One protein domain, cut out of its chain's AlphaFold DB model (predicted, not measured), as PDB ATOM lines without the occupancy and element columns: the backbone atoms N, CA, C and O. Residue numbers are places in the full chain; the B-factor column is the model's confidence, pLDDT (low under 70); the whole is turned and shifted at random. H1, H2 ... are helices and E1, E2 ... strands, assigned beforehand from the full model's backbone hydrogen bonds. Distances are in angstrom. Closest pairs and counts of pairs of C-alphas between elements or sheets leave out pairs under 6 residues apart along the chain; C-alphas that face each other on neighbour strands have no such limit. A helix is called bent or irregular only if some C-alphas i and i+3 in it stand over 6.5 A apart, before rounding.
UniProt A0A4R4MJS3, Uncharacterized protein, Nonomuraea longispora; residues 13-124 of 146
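AT A GLANCE: This is residues 13 to 124 of the 146 residues of an uncharacterized protein of Nonomuraea longispora (UniProt A0A4R4MJS3). A long helical hairpin, H3 and H4, makes the middle of a drawn-out rod, with H2 overlapping one end of H3. Beyond H2, at one end of the rod, are the short helix H1 and a looped stretch, residues 18 to 31; at the other end, past the end of H4, are a small strand hairpin, E1 and E2, and the short helix H5. The printed part has 112 residues, with five named helices and two named strands in the order H1, H2, H3, H4, E1, E2, H5; the sheet is E1 - E2, antiparallel, and the class is mostly helix. The whole is extended, with a radius of gyration of the C-alphas of 20.8 A and spans of 65 by 27 by 24 A.

IN THESE COORDINATES: H1 is residues 14 to 17, from C-alpha 14 at (116.754, 131.717, 176.259). H2 is residues 32 to 45, 20.3 A long, and H3 is residues 54 to 70, 23.8 A long. H4, residues 74 to 99, is the longest helix at 37.3 A and ends at C-alpha 99 at (99.572, 90.017, 156.703). E1 is residues 104 to 107 and E2 is residues 113 to 116. H5, residues 118 to 123, ends at C-alpha 123 at (112.595, 87.898, 140.231); it is irregular, but only just, with C-alphas 119 and 122 6.8 A apart.

HOW THE PARTS SIT: H1 is apart from H2, and residues 19 to 20 pair with residues 23 to 24, antiparallel. H2 and H3 form a helical hairpin at a shallow tilt of 7 degrees, opposite ways. Residues 39 to 44 of H2 touch residues 64 to 68 of H3, the closest C-alphas being those of Met 43 and Arg 64, 6.3 A apart. H3 and H4, also a helical hairpin, touch at a shallow tilt of 25 degrees, opposite ways; the C-alphas of Gly 70 and Phe 77 are closest, at 4.2 A. H2 and H4 are apart. E1 and E2 are a hairpin of antiparallel strands, with N 104 and O 116 at 2.8 A and N 114 and O 106 at 2.8 A, within hydrogen-bond range. H4 and H5 are close but not clearly touching, their closest C-alphas those of Val 97 and Pro 118, 7.0 A apart; their lines are about perpendicular, only just, at 72 degrees. In H2 and H4 every O i to N i+4 pair is within hydrogen-bond range, in H3 11 of 13 and in H5 0 of 2, with 2 of 3 O i to N i+3 pairs; H1 is too short for an O i to N i+4 pair.

THE WHOLE: The two C-alphas farthest apart are those of Asp 27 and Ser 110, at 65.7 A. The printed part has no cut. The link from H1 to H2, 14 residues, is long. Mean pLDDT of the printed part is 84.9; residues 121 to 124 are under 70.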
ATOM      1  N   ASP A  13     120.029 129.956 173.267       89.44
ATOM      2  CA  ASP A  13     119.174 131.141 173.310       89.44
ATOM      3  C   ASP A  13     117.983 130.923 174.266       89.44
ATOM      4  O   ASP A  13     117.236 129.948 174.138       89.44
ATOM      5  N   GLU A  14     117.781 131.845 175.213       88.81
ATOM      6  CA  GLU A  14     116.754 131.717 176.259       88.81
ATOM      7  C   GLU A  14     115.331 131.583 175.708       88.81
ATOM      8  O   GLU A  14     114.504 130.878 176.290       88.81
ATOM      9  N   ARG A  15     115.018 132.242 174.584       89.44
ATOM     10  CA  ARG A  15     113.683 132.162 173.971       89.44
ATOM     11  C   ARG A  15     113.457 130.775 173.397       89.44
ATOM     12  O   ARG A  15     112.357 130.242 173.506       89.44
ATOM     13  N   THR A  16     114.501 130.188 172.826       89.12
ATOM     14  CA  THR A  16     114.466 128.828 172.284       89.12
ATOM     15  C   THR A  16     114.248 127.799 173.391       89.12
ATOM     16  O   THR A  16     113.468 126.870 173.205       89.12
ATOM     17  N   LEU A  17     114.818 128.007 174.585       92.31
ATOM     18  CA  LEU A  17     114.588 127.128 175.738       92.31
ATOM     19  C   LEU A  17     113.127 127.105 176.217       92.31
ATOM     20  O   LEU A  17     112.728 126.170 176.904       92.31
ATOM     21  N   ARG A  18     112.298 128.092 175.860       92.88
ATOM     22  CA  ARG A  18     110.859 128.077 176.179       92.88
ATOM     23  C   ARG A  18     110.058 127.149 175.266       92.88
ATOM     24  O   ARG A  18     108.921 126.829 175.590       92.88
ATOM     25  N   PHE A  19     110.619 126.685 174.152       90.44
ATOM     26  CA  PHE A  19     109.973 125.695 173.291       90.44
ATOM     27  C   PHE A  19     110.328 124.289 173.769       90.44
ATOM     28  O   PHE A  19     111.346 123.710 173.401       90.44
ATOM     29  N   THR A  20     109.471 123.749 174.627       89.62
ATOM     30  CA  THR A  20     109.601 122.391 175.153       89.62
ATOM     31  C   THR A  20     108.939 121.386 174.206       89.62
ATOM     32  O   THR A  20     108.137 121.772 173.349       89.62
ATOM     33  N   PRO A  21     109.182 120.078 174.379       85.81
ATOM     34  CA  PRO A  21     108.483 119.060 173.598       85.81
ATOM     35  C   PRO A  21     106.952 119.067 173.746       85.81
ATOM     36  O   PRO A  21     106.252 118.548 172.882       85.81
ATOM     37  N   TYR A  22     106.427 119.688 174.806       86.69
ATOM     38  CA  TYR A  22     104.991 119.858 175.045       86.69
ATOM     39  C   TYR A  22     104.451 121.214 174.556       86.69
ATOM     40  O   TYR A  22     103.318 121.579 174.861       86.69
ATOM     41  N   GLY A  23     105.252 121.977 173.804       88.31
ATOM     42  CA  GLY A  23     104.913 123.312 173.317       88.31
ATOM     43  C   GLY A  23     105.576 124.434 174.118       88.31
ATOM     44  O   GLY A  23     106.655 124.264 174.692       88.31
ATOM     45  N   LEU A  24     104.946 125.614 174.120       92.62
ATOM     46  CA  LEU A  24     105.499 126.826 174.728       92.62
ATOM     47  C   LEU A  24     105.392 126.793 176.264       92.62
ATOM     48  O   LEU A  24     104.305 126.910 176.824       92.62
ATOM     49  N   GLY A  25     106.533 126.688 176.942       88.81
ATOM     50  CA  GLY A  25     106.668 126.819 178.388       88.81
ATOM     51  C   GLY A  25     106.657 128.286 178.808       88.81
ATOM     52  O   GLY A  25     107.663 128.980 178.696       88.81
ATOM     53  N   ILE A  26     105.517 128.771 179.301       86.62
ATOM     54  CA  ILE A  26     105.351 130.172 179.727       86.62
ATOM     55  C   ILE A  26     106.151 130.450 181.010       86.62
ATOM     56  O   ILE A  26     106.804 131.482 181.138       86.62
ATOM     57  N   ASP A  27     106.142 129.504 181.944       88.12
ATOM     58  CA  ASP A  27     106.783 129.586 183.258       88.12
ATOM     59  C   ASP A  27     108.042 128.712 183.368       88.12
ATOM     60  O   ASP A  27     108.821 128.867 184.307       88.12
ATOM     61  N   ARG A  28     108.303 127.837 182.388       85.69
ATOM     62  CA  ARG A  28     109.428 126.890 182.415       85.69
ATOM     63  C   ARG A  28     110.326 127.000 181.194       85.69
ATOM     64  O   ARG A  28     109.869 127.310 180.099       85.69
ATOM     65  N   ALA A  29     111.612 126.753 181.408       91.25
ATOM     66  CA  ALA A  29     112.607 126.589 180.361       91.25
ATOM     67  C   ALA A  29     113.030 125.117 180.315       91.25
ATOM     68  O   ALA A  29     113.078 124.446 181.347       91.25
ATOM     69  N   LEU A  30     113.312 124.615 179.119       92.94
ATOM     70  CA  LEU A  30     113.837 123.279 178.905       92.94
ATOM     71  C   LEU A  30     115.250 123.199 179.485       92.94
ATOM     72  O   LEU A  30     116.140 123.931 179.056       92.94
ATOM     73  N   THR A  31     115.456 122.309 180.450       90.56
ATOM     74  CA  THR A  31     116.800 121.991 180.940       90.56
ATOM     75  C   THR A  31     117.409 120.859 180.110       90.56
ATOM     76  O   THR A  31     116.662 120.058 179.531       90.56
ATOM     77  N   PRO A  32     118.748 120.747 180.046       86.75
ATOM     78  CA  PRO A  32     119.410 119.609 179.412       86.75
ATOM     79  C   PRO A  32     118.939 118.257 179.966       86.75
ATOM     80  O   PRO A  32     118.710 117.322 179.201       86.75
ATOM     81  N   GLU A  33     118.726 118.164 181.278       88.44
ATOM     82  CA  GLU A  33     118.280 116.947 181.961       88.44
ATOM     83  C   GLU A  33     116.858 116.570 181.539       88.44
ATOM     84  O   GLU A  33     116.613 115.426 181.163       88.44
ATOM     85  N   ALA A  34     115.938 117.541 181.516       89.62
ATOM     86  CA  ALA A  34     114.561 117.315 181.085       89.62
ATOM     87  C   ALA A  34     114.482 116.958 179.592       89.62
ATOM     88  O   ALA A  34     113.665 116.129 179.189       89.62
ATOM     89  N   ALA A  35     115.344 117.548 178.758       87.88
ATOM     90  CA  ALA A  35     115.453 117.178 177.351       87.88
ATOM     91  C   ALA A  35     115.928 115.725 177.190       87.88
ATOM     92  O   ALA A  35     115.332 114.967 176.422       87.88
ATOM     93  N   ALA A  36     116.961 115.318 177.934       87.12
ATOM     94  CA  ALA A  36     117.488 113.958 177.896       87.12
ATOM     95  C   ALA A  36     116.473 112.927 178.416       87.12
ATOM     96  O   ALA A  36     116.316 111.865 177.810       87.12
ATOM     97  N   GLU A  37     115.769 113.231 179.506       89.62
ATOM     98  CA  GLU A  37     114.707 112.389 180.065       89.62
ATOM     99  C   GLU A  37     113.553 112.214 179.072       89.62
ATOM    100  O   GLU A  37     113.098 111.093 178.830       89.62
ATOM    101  N   TYR A  38     113.115 113.307 178.441       89.12
ATOM    102  CA  TYR A  38     112.051 113.258 177.445       89.12
ATOM    103  C   TYR A  38     112.430 112.378 176.250       89.12
ATOM    104  O   TYR A  38     111.658 111.502 175.866       89.12
ATOM    105  N   GLN A  39     113.627 112.560 175.682       87.50
ATOM    106  CA  GLN A  39     114.086 111.761 174.538       87.50
ATOM    107  C   GLN A  39     114.170 110.267 174.878       87.50
ATOM    108  O   GLN A  39     113.709 109.429 174.100       87.50
ATOM    109  N   GLN A  40     114.689 109.927 176.061       88.38
ATOM    110  CA  GLN A  40     114.730 108.547 176.549       88.38
ATOM    111  C   GLN A  40     113.326 107.966 176.737       88.38
ATOM    112  O   GLN A  40     113.072 106.844 176.311       88.38
ATOM    113  N   THR A  41     112.397 108.738 177.301       90.12
ATOM    114  CA  THR A  41     111.003 108.318 177.515       90.12
ATOM    115  C   THR A  41     110.274 108.072 176.196       90.12
ATOM    116  O   THR A  41     109.610 107.046 176.026       90.12
ATOM    117  N   ILE A  42     110.431 108.976 175.224       88.94
ATOM    118  CA  ILE A  42     109.852 108.806 173.891       88.94
ATOM    119  C   ILE A  42     110.404 107.541 173.248       88.94
ATOM    120  O   ILE A  42     109.616 106.697 172.818       88.94
ATOM    121  N   MET A  43     111.722 107.346 173.244       87.50
ATOM    122  CA  MET A  43     112.308 106.144 172.658       87.50
ATOM    123  C   MET A  43     111.853 104.876 173.394       87.50
ATOM    124  O   MET A  43     111.521 103.881 172.751       87.50
ATOM    125  N   ALA A  44     111.730 104.934 174.727       88.06
ATOM    126  CA  ALA A  44     111.285 103.825 175.562       88.06
ATOM    127  C   ALA A  44     109.891 103.302 175.175       88.06
ATOM    128  O   ALA A  44     109.663 102.088 175.178       88.06
ATOM    129  N   SER A  45     108.987 104.207 174.793       88.88
ATOM    130  CA  SER A  45     107.592 103.887 174.465       88.88
ATOM    131  C   SER A  45     107.382 103.208 173.102       88.88
ATOM    132  O   SER A  45     106.328 102.619 172.872       88.88
ATOM    133  N   HIS A  46     108.367 103.233 172.198       89.00
ATOM    134  CA  HIS A  46     108.209 102.689 170.845       89.00
ATOM    135  C   HIS A  46     108.448 101.179 170.785       89.00
ATOM    136  O   HIS A  46     109.591 100.739 170.780       89.00
ATOM    137  N   THR A  47     107.410 100.362 170.657       89.12
ATOM    138  CA  THR A  47     107.551  98.900 170.523       89.12
ATOM    139  C   THR A  47     107.215  98.417 169.115       89.12
ATOM    140  O   THR A  47     106.250  98.882 168.510       89.12
ATOM    141  N   LEU A  48     107.960  97.435 168.598       90.00
ATOM    142  CA  LEU A  48     107.615  96.765 167.339       90.00
ATOM    143  C   LEU A  48     106.464  95.765 167.521       90.00
ATOM    144  O   LEU A  48     106.392  95.089 168.550       90.00
ATOM    145  N   SER A  49     105.628  95.618 166.482       91.25
ATOM    146  CA  SER A  49     104.542  94.622 166.427       91.25
ATOM    147  C   SER A  49     105.040  93.225 166.823       91.25
ATOM    148  O   SER A  49     106.159  92.877 166.432       91.25
ATOM    149  N   PRO A  50     104.248  92.397 167.530       88.38
ATOM    150  CA  PRO A  50     104.607  91.011 167.844       88.38
ATOM    151  C   PRO A  50     104.992  90.178 166.614       88.38
ATOM    152  O   PRO A  50     105.884  89.345 166.709       88.38
ATOM    153  N   ASP A  51     104.403  90.474 165.454       87.94
ATOM    154  CA  ASP A  51     104.634  89.743 164.196       87.94
ATOM    155  C   ASP A  51     105.991  90.030 163.528       87.94
ATOM    156  O   ASP A  51     106.316  89.440 162.499       87.94
ATOM    157  N   VAL A  52     106.777  90.971 164.061       90.12
ATOM    158  CA  VAL A  52     108.137  91.237 163.572       90.12
ATOM    159  C   VAL A  52     109.095  90.185 164.120       90.12
ATOM    160  O   VAL A  52     109.046  89.856 165.310       90.12
ATOM    161  N   SER A  53     110.002  89.703 163.267       89.81
ATOM    162  CA  SER A  53     110.964  88.664 163.621       89.81
ATOM    163  C   SER A  53     111.892  89.074 164.772       89.81
ATOM    164  O   SER A  53     112.275  90.238 164.923       89.81
ATOM    165  N   ASP A  54     112.333  88.090 165.560       90.56
ATOM    166  CA  ASP A  54     113.225  88.322 166.705       90.56
ATOM    167  C   ASP A  54     114.564  88.959 166.311       90.56
ATOM    168  O   ASP A  54     115.147  89.724 167.079       90.56
ATOM    169  N   GLY A  55     115.077  88.655 165.114       89.00
ATOM    170  CA  GLY A  55     116.319  89.246 164.609       89.00
ATOM    171  C   GLY A  55     116.191  90.753 164.383       89.00
ATOM    172  O   GLY A  55     117.061  91.529 164.799       89.00
ATOM    173  N   THR A  56     115.082  91.175 163.778       89.62
ATOM    174  CA  THR A  56     114.761  92.589 163.569       89.62
ATOM    175  C   THR A  56     114.435  93.279 164.889       89.62
ATOM    176  O   THR A  56     114.906  94.392 165.112       89.62
ATOM    177  N   ARG A  57     113.738  92.598 165.809       92.69
ATOM    178  CA  ARG A  57     113.456  93.111 167.158       92.69
ATOM    179  C   ARG A  57     114.726  93.402 167.951       92.69
ATOM    180  O   ARG A  57     114.913  94.528 168.391       92.69
ATOM    181  N   ARG A  58     115.658  92.446 168.025       92.00
ATOM    182  CA  ARG A  58     116.961  92.660 168.685       92.00
ATOM    183  C   ARG A  58     117.747  93.816 168.066       92.00
ATOM    184  O   ARG A  58     118.380  94.583 168.782       92.00
ATOM    185  N   SER A  59     117.706  93.944 166.737       90.19
ATOM    186  CA  SER A  59     118.363  95.059 166.042       90.19
ATOM    187  C   SER A  59     117.724  96.403 166.398       90.19
ATOM    188  O   SER A  59     118.433  97.389 166.564       90.19
ATOM    189  N   PHE A  60     116.399  96.449 166.524       90.94
ATOM    190  CA  PHE A  60     115.664  97.640 166.936       90.94
ATOM    191  C   PHE A  60     115.961  98.041 168.383       90.94
ATOM    192  O   PHE A  60     116.242  99.210 168.630       90.94
ATOM    193  N   ASP A  61     115.973  97.088 169.314       90.81
ATOM    194  CA  ASP A  61     116.284  97.359 170.722       90.81
ATOM    195  C   ASP A  61     117.709  97.914 170.869       90.81
ATOM    196  O   ASP A  61     117.913  98.954 171.493       90.81
ATOM    197  N   MET A  62     118.682  97.320 170.168       89.62
ATOM    198  CA  MET A  62     120.050  97.847 170.108       89.62
ATOM    199  C   MET A  62     120.103  99.281 169.554       89.62
ATOM    200  O   MET A  62     120.870 100.108 170.044       89.62
ATOM    201  N   LEU A  63     119.305  99.600 168.529       89.19
ATOM    202  CA  LEU A  63     119.254 100.957 167.977       89.19
ATOM    203  C   LEU A  63     118.624 101.964 168.938       89.19
ATOM    204  O   LEU A  63     119.081 103.105 168.978       89.19
ATOM    205  N   ARG A  64     117.613 101.562 169.717       88.56
ATOM    206  CA  ARG A  64     117.020 102.410 170.760       88.56
ATOM    207  C   ARG A  64     118.059 102.802 171.806       88.56
ATOM    208  O   ARG A  64     118.151 103.978 172.149       88.56
ATOM    209  N   ASP A  65     118.880 101.850 172.240       86.25
ATOM    210  CA  ASP A  65     119.950 102.104 173.207       86.25
ATOM    211  C   ASP A  65     121.039 103.014 172.617       86.25
ATOM    212  O   ASP A  65     121.472 103.986 173.241       86.25
ATOM    213  N   LEU A  66     121.452 102.754 171.371       85.81
ATOM    214  CA  LEU A  66     122.456 103.570 170.684       85.81
ATOM    215  C   LEU A  66     121.969 104.989 170.378       85.81
ATOM    216  O   LEU A  66     122.782 105.913 170.375       85.81
ATOM    217  N   TYR A  67     120.673 105.192 170.139       83.75
ATOM    218  CA  TYR A  67     120.110 106.520 169.900       83.75
ATOM    219  C   TYR A  67     120.348 107.461 171.085       83.75
ATOM    220  O   TYR A  67     120.766 108.601 170.887       83.75
ATOM    221  N   VAL A  68     120.165 106.970 172.315       80.75
ATOM    222  CA  VAL A  68     120.410 107.750 173.540       80.75
ATOM    223  C   VAL A  68     121.873 108.194 173.620       80.75
ATOM    224  O   VAL A  68     122.158 109.334 173.978       80.75
ATOM    225  N   LEU A  69     122.805 107.329 173.211       76.62
ATOM    226  CA  LEU A  69     124.231 107.663 173.128       76.62
ATOM    227  C   LEU A  69     124.543 108.620 171.965       76.62
ATOM    228  O   LEU A  69     125.428 109.471 172.080       76.62
ATOM    229  N   GLY A  70     123.807 108.506 170.859       75.75
ATOM    230  CA  GLY A  70     123.925 109.355 169.672       75.75
ATOM    231  C   GLY A  70     123.610 110.824 169.934       75.75
ATOM    232  O   GLY A  70     124.243 111.686 169.330       75.75
ATOM    233  N   ILE A  71     122.729 111.129 170.893       72.50
ATOM    234  CA  ILE A  71     122.423 112.510 171.313       72.50
ATOM    235  C   ILE A  71     123.696 113.268 171.722       72.50
ATOM    236  O   ILE A  71     123.816 114.466 171.474       72.50
ATOM    237  N   PHE A  72     124.675 112.564 172.295       71.38
ATOM    238  CA  PHE A  72     125.918 113.154 172.791       71.38
ATOM    239  C   PHE A  72     127.108 112.963 171.840       71.38
ATOM    240  O   PHE A  72     128.185 113.507 172.085       71.38
ATOM    241  N   ARG A  73     126.947 112.186 170.758       77.06
ATOM    242  CA  ARG A  73     128.019 111.844 169.812       77.06
ATOM    243  C   ARG A  73     127.507 111.811 168.377       77.06
ATOM    244  O   ARG A  73     126.889 110.839 167.947       77.06
ATOM    245  N   TYR A  74     127.872 112.832 167.605       75.00
ATOM    246  CA  TYR A  74     127.429 112.997 166.217       75.00
ATOM    247  C   TYR A  74     127.732 111.788 165.307       75.00
ATOM    248  O   TYR A  74     126.895 111.394 164.504       75.00
ATOM    249  N   GLU A  75     128.894 111.148 165.464       75.12
ATOM    250  CA  GLU A  75     129.267 109.948 164.690       75.12
ATOM    251  C   GLU A  75     128.332 108.760 164.950       75.12
ATOM    252  O   GLU A  75     128.022 107.979 164.053       75.12
ATOM    253  N   VAL A  76     127.878 108.619 166.197       77.75
ATOM    254  CA  VAL A  76     126.941 107.564 166.589       77.75
ATOM    255  C   VAL A  76     125.554 107.899 166.051       77.75
ATOM    256  O   VAL A  76     124.870 107.016 165.545       77.75
ATOM    257  N   PHE A  77     125.163 109.176 166.081       73.75
ATOM    258  CA  PHE A  77     123.897 109.639 165.518       73.75
ATOM    259  C   PHE A  77     123.752 109.296 164.026       73.75
ATOM    260  O   PHE A  77     122.737 108.721 163.631       73.75
ATOM    261  N   SER A  78     124.763 109.589 163.200       77.00
ATOM    262  CA  SER A  78     124.701 109.292 161.761       77.00
ATOM    263  C   SER A  78     124.695 107.787 161.472       77.00
ATOM    264  O   SER A  78     123.889 107.324 160.668       77.00
ATOM    265  N   ALA A  79     125.515 107.001 162.176       79.31
ATOM    266  CA  ALA A  79     125.548 105.548 162.007       79.31
ATOM    267  C   ALA A  79     124.228 104.866 162.422       79.31
ATOM    268  O   ALA A  79     123.780 103.913 161.777       79.31
ATOM    269  N   VAL A  80     123.585 105.355 163.489       83.25
ATOM    270  CA  VAL A  80     122.276 104.862 163.948       83.25
ATOM    271  C   VAL A  80     121.185 105.176 162.927       83.25
ATOM    272  O   VAL A  80     120.329 104.324 162.694       83.25
ATOM    273  N   HIS A  81     121.226 106.350 162.289       82.56
ATOM    274  CA  HIS A  81     120.232 106.751 161.293       82.56
ATOM    275  C   HIS A  81     120.149 105.764 160.120       82.56
ATOM    276  O   HIS A  81     119.079 105.206 159.862       82.56
ATOM    277  N   ASP A  82     121.275 105.480 159.462       84.50
ATOM    278  CA  ASP A  82     121.302 104.568 158.312       84.50
ATOM    279  C   ASP A  82     120.838 103.164 158.707       84.50
ATOM    280  O   ASP A  82     120.039 102.524 158.018       84.50
ATOM    281  N   ARG A  83     121.288 102.681 159.871       85.25
ATOM    282  CA  ARG A  83     120.911 101.354 160.358       85.25
ATOM    283  C   ARG A  83     119.429 101.272 160.736       85.25
ATOM    284  O   ARG A  83     118.828 100.214 160.528       85.25
ATOM    285  N   ALA A  84     118.838 102.357 161.235       87.38
ATOM    286  CA  ALA A  84     117.414 102.438 161.543       87.38
ATOM    287  C   ALA A  84     116.544 102.312 160.291       87.38
ATOM    288  O   ALA A  84     115.554 101.580 160.330       87.38
ATOM    289  N   LEU A  85     116.940 102.921 159.169       88.50
ATOM    290  CA  LEU A  85     116.218 102.779 157.898       88.50
ATOM    291  C   LEU A  85     116.111 101.310 157.469       88.50
ATOM    292  O   LEU A  85     115.023 100.841 157.134       88.50
ATOM    293  N   PHE A  86     117.205 100.550 157.576       90.25
ATOM    294  CA  PHE A  86     117.190  99.115 157.272       90.25
ATOM    295  C   PHE A  86     116.287  98.310 158.212       90.25
ATOM    296  O   PHE A  86     115.581  97.407 157.767       90.25
ATOM    297  N   VAL A  87     116.298  98.613 159.514       89.38
ATOM    298  CA  VAL A  87     115.440  97.917 160.489       89.38
ATOM    299  C   VAL A  87     113.963  98.213 160.233       89.38
ATOM    300  O   VAL A  87     113.146  97.296 160.309       89.38
ATOM    301  N   ILE A  88     113.618  99.451 159.868       89.25
ATOM    302  CA  ILE A  88     112.252  99.825 159.479       89.25
ATOM    303  C   ILE A  88     111.821  99.043 158.235       89.25
ATOM    304  O   ILE A  88     110.738  98.459 158.236       89.25
ATOM    305  N   GLU A  89     112.662  98.970 157.199       91.31
ATOM    306  CA  GLU A  89     112.347  98.197 155.992       91.31
ATOM    307  C   GLU A  89     112.121  96.712 156.316       91.31
ATOM    308  O   GLU A  89     111.143  96.117 155.860       91.31
ATOM    309  N   GLN A  90     112.987  96.113 157.138       89.44
ATOM    310  CA  GLN A  90     112.836  94.722 157.568       89.44
ATOM    311  C   GLN A  90     111.549  94.506 158.370       89.44
ATOM    312  O   GLN A  90     110.815  93.565 158.087       89.44
ATOM    313  N   ALA A  91     111.222  95.393 159.310       89.50
ATOM    314  CA  ALA A  91     109.994  95.286 160.096       89.50
ATOM    315  C   ALA A  91     108.739  95.398 159.214       89.50
ATOM    316  O   ALA A  91     107.777  94.652 159.397       89.50
ATOM    317  N   LEU A  92     108.745  96.303 158.231       91.19
ATOM    318  CA  LEU A  92     107.658  96.426 157.258       91.19
ATOM    319  C   LEU A  92     107.540  95.177 156.385       91.19
ATOM    320  O   LEU A  92     106.427  94.717 156.135       91.19
ATOM    321  N   ARG A  93     108.668  94.602 155.959       87.25
ATOM    322  CA  ARG A  93     108.704  93.348 155.201       87.25
ATOM    323  C   ARG A  93     108.122  92.191 156.006       87.25
ATOM    324  O   ARG A  93     107.268  91.485 155.477       87.25
ATOM    325  N   ASP A  94     108.532  92.026 157.260       86.44
ATOM    326  CA  ASP A  94     108.025  90.975 158.147       86.44
ATOM    327  C   ASP A  94     106.505  91.090 158.304       86.44
ATOM    328  O   ASP A  94     105.770  90.131 158.062       86.44
ATOM    329  N   ARG A  95     106.014  92.304 158.586       87.88
ATOM    330  CA  ARG A  95     104.575  92.575 158.703       87.88
ATOM    331  C   ARG A  95     103.818  92.334 157.406       87.88
ATOM    332  O   ARG A  95     102.717  91.797 157.437       87.88
ATOM    333  N   PHE A  96     104.386  92.730 156.272       86.31
ATOM    334  CA  PHE A  96     103.774  92.522 154.965       86.31
ATOM    335  C   PHE A  96     103.630  91.029 154.651       86.31
ATOM    336  O   PHE A  96     102.570  90.586 154.216       86.31
ATOM    337  N   VAL A  97     104.669  90.235 154.922       84.75
ATOM    338  CA  VAL A  97     104.639  88.779 154.741       84.75
ATOM    339  C   VAL A  97     103.618  88.128 155.675       84.75
ATOM    340  O   VAL A  97     102.838  87.296 155.210       84.75
ATOM    341  N   ALA A  98     103.593  88.523 156.951       84.62
ATOM    342  CA  ALA A  98     102.636  88.021 157.933       84.62
ATOM    343  C   ALA A  98     101.187  88.335 157.529       84.62
ATOM    344  O   ALA A  98     100.358  87.432 157.464       84.62
ATOM    345  N   PHE A  99     100.898  89.586 157.156       84.69
ATOM    346  CA  PHE A  99      99.572  90.017 156.703       84.69
ATOM    347  C   PHE A  99      99.068  89.212 155.496       84.69
ATOM    348  O   PHE A  99      97.883  88.911 155.376       84.69
ATOM    349  N   HIS A 100      99.982  88.833 154.605       83.88
ATOM    350  CA  HIS A 100      99.685  88.075 153.397       83.88
ATOM    351  C   HIS A 100      99.816  86.548 153.567       83.88
ATOM    352  O   HIS A 100      99.806  85.825 152.569       83.88
ATOM    353  N   ASN A 101      99.941  86.036 154.800       80.56
ATOM    354  CA  ASN A 101     100.131  84.608 155.101       80.56
ATOM    355  C   ASN A 101     101.253  83.956 154.268       80.56
ATOM    356  O   ASN A 101     101.140  82.816 153.819       80.56
ATOM    357  N   GLY A 102     102.333  84.695 154.001       76.31
ATOM    358  CA  GLY A 102     103.448  84.190 153.201       76.31
ATOM    359  C   GLY A 102     103.209  84.153 151.689       76.31
ATOM    360  O   GLY A 102     104.041  83.589 150.980       76.31
ATOM    361  N   THR A 103     102.133  84.755 151.165       77.62
ATOM    362  CA  THR A 103     101.836  84.782 149.720       77.62
ATOM    363  C   THR A 103     101.234  86.103 149.245       77.62
ATOM    364  O   THR A 103     100.182  86.527 149.707       77.62
ATOM    365  N   VAL A 104     101.842  86.735 148.245       80.38
ATOM    366  CA  VAL A 104     101.352  87.994 147.669       80.38
ATOM    367  C   VAL A 104     100.533  87.691 146.421       80.38
ATOM    368  O   VAL A 104     100.994  86.974 145.536       80.38
ATOM    369  N   THR A 105      99.322  88.240 146.330       81.38
ATOM    370  CA  THR A 105      98.492  88.101 145.126       81.38
ATOM    371  C   THR A 105      98.715  89.290 144.199       81.38
ATOM    372  O   THR A 105      98.411  90.424 144.559       81.38
ATOM    373  N   PHE A 106      99.207  89.024 142.995       82.19
ATOM    374  CA  PHE A 106      99.302  89.994 141.910       82.19
ATOM    375  C   PHE A 106      98.107  89.861 140.979       82.19
ATOM    376  O   PHE A 106      97.568  88.772 140.802       82.19
ATOM    377  N   VAL A 107      97.711  90.968 140.363       84.44
ATOM    378  CA  VAL A 107      96.702  90.983 139.305       84.44
ATOM    379  C   VAL A 107      97.379  91.494 138.045       84.44
ATOM    380  O   VAL A 107      98.023  92.542 138.079       84.44
ATOM    381  N   ASP A 108      97.291  90.735 136.957       84.69
ATOM    382  CA  ASP A 108      97.824  91.174 135.670       84.69
ATOM    383  C   ASP A 108      96.831  92.064 134.902       84.69
ATOM    384  O   ASP A 108      95.694  92.283 135.320       84.69
ATOM    385  N   ALA A 109      97.257  92.580 133.745       86.56
ATOM    386  CA  ALA A 109      96.417  93.426 132.893       86.56
ATOM    387  C   ALA A 109      95.160  92.708 132.353       86.56
ATOM    388  O   ALA A 109      94.219  93.370 131.927       86.56
ATOM    389  N   SER A 110      95.128  91.372 132.384       86.62
ATOM    390  CA  SER A 110      93.962  90.557 132.022       86.62
ATOM    391  C   SER A 110      93.049  90.244 133.215       86.62
ATOM    392  O   SER A 110      92.100  89.477 133.078       86.62
ATOM    393  N   HIS A 111      93.318  90.849 134.378       85.38
ATOM    394  CA  HIS A 111      92.634  90.618 135.650       85.38
ATOM    395  C   HIS A 111      92.830  89.201 136.220       85.38
ATOM    396  O   HIS A 111      92.146  88.818 137.175       85.38
ATOM    397  N   ALA A 112      93.783  88.427 135.695       85.06
ATOM    398  CA  ALA A 112      94.118  87.130 136.262       85.06
ATOM    399  C   ALA A 112      94.941  87.312 137.546       85.06
ATOM    400  O   ALA A 112      95.816  88.178 137.635       85.06
ATOM    401  N   ARG A 113      94.623  86.502 138.563       87.31
ATOM    402  CA  ARG A 113      95.272  86.535 139.879       87.31
ATOM    403  C   ARG A 113      96.427  85.542 139.926       87.31
ATOM    404  O   ARG A 113      96.230  84.359 139.666       87.31
ATOM    405  N   HIS A 114      97.595  86.014 140.341       82.75
ATOM    406  CA  HIS A 114      98.822  85.232 140.454       82.75
ATOM    407  C   HIS A 114      99.306  85.237 141.898       82.75
ATOM    408  O   HIS A 114      99.609  86.295 142.447       82.75
ATOM    409  N   VAL A 115      99.386  84.061 142.518       84.06
ATOM    410  CA  VAL A 115      99.893  83.911 143.886       84.06
ATOM    411  C   VAL A 115     101.401  83.715 143.826       84.06
ATOM    412  O   VAL A 115     101.887  82.752 143.235       84.06
ATOM    413  N   VAL A 116     102.146  84.635 144.429       79.88
ATOM    414  CA  VAL A 116     103.607  84.652 144.387       79.88
ATOM    415  C   VAL A 116     104.162  84.623 145.813       79.88
ATOM    416  O   VAL A 116     103.804  85.475 146.630       79.88
ATOM    417  N   PRO A 117     105.066  83.685 146.144       78.25
ATOM    418  CA  PRO A 117     105.743  83.704 147.432       78.25
ATOM    419  C   PRO A 117     106.729  84.890 147.507       78.25
ATOM    420  O   PRO A 117     107.413  85.175 146.520       78.25
ATOM    421  N   PRO A 118     106.893  85.549 148.669       71.19
ATOM    422  CA  PRO A 118     107.800  86.687 148.858       71.19
ATOM    423  C   PRO A 118     109.235  86.442 148.368       71.19
ATOM    424  O   PRO A 118     109.862  87.341 147.814       71.19
ATOM    425  N   ALA A 119     109.746  85.212 148.484       72.19
ATOM    426  CA  ALA A 119     111.079  84.835 148.001       72.19
ATOM    427  C   ALA A 119     111.238  84.918 146.467       72.19
ATOM    428  O   ALA A 119     112.349  85.082 145.966       72.19
ATOM    429  N   ALA A 120     110.141  84.818 145.711       70.25
ATOM    430  CA  ALA A 120     110.135  84.930 144.254       70.25
ATOM    431  C   ALA A 120     109.933  86.375 143.762       70.25
ATOM    432  O   ALA A 120     110.123  86.644 142.577       70.25
ATOM    433  N   MET A 121     109.608  87.323 144.652       64.62
ATOM    434  CA  MET A 121     109.368  88.722 144.281       64.62
ATOM    435  C   MET A 121     110.594  89.441 143.718       64.62
ATOM    436  O   MET A 121     110.456  90.267 142.821       64.62
ATOM    437  N   SER A 122     111.802  89.107 144.176       62.97
ATOM    438  CA  SER A 122     113.049  89.673 143.635       62.97
ATOM    439  C   SER A 122     113.258  89.346 142.149       62.97
ATOM    440  O   SER A 122     113.996  90.045 141.458       62.97
ATOM    441  N   LYS A 123     112.567  88.318 141.637       63.19
ATOM    442  CA  LYS A 123     112.595  87.898 140.231       63.19
ATOM    443  C   LYS A 123     111.513  88.563 139.371       63.19
ATOM    444  O   LYS A 123     111.571  88.425 138.154       63.19
ATOM    445  N   LEU A 124     110.564  89.303 139.962       60.50
ATOM    446  CA  LEU A 124     109.543  90.057 139.215       60.50
ATOM    447  C   LEU A 124     110.083  91.336 138.555       60.50
ATOM    448  O   LEU A 124     109.375  91.971 137.772       60.50
TER     449      LEU A 124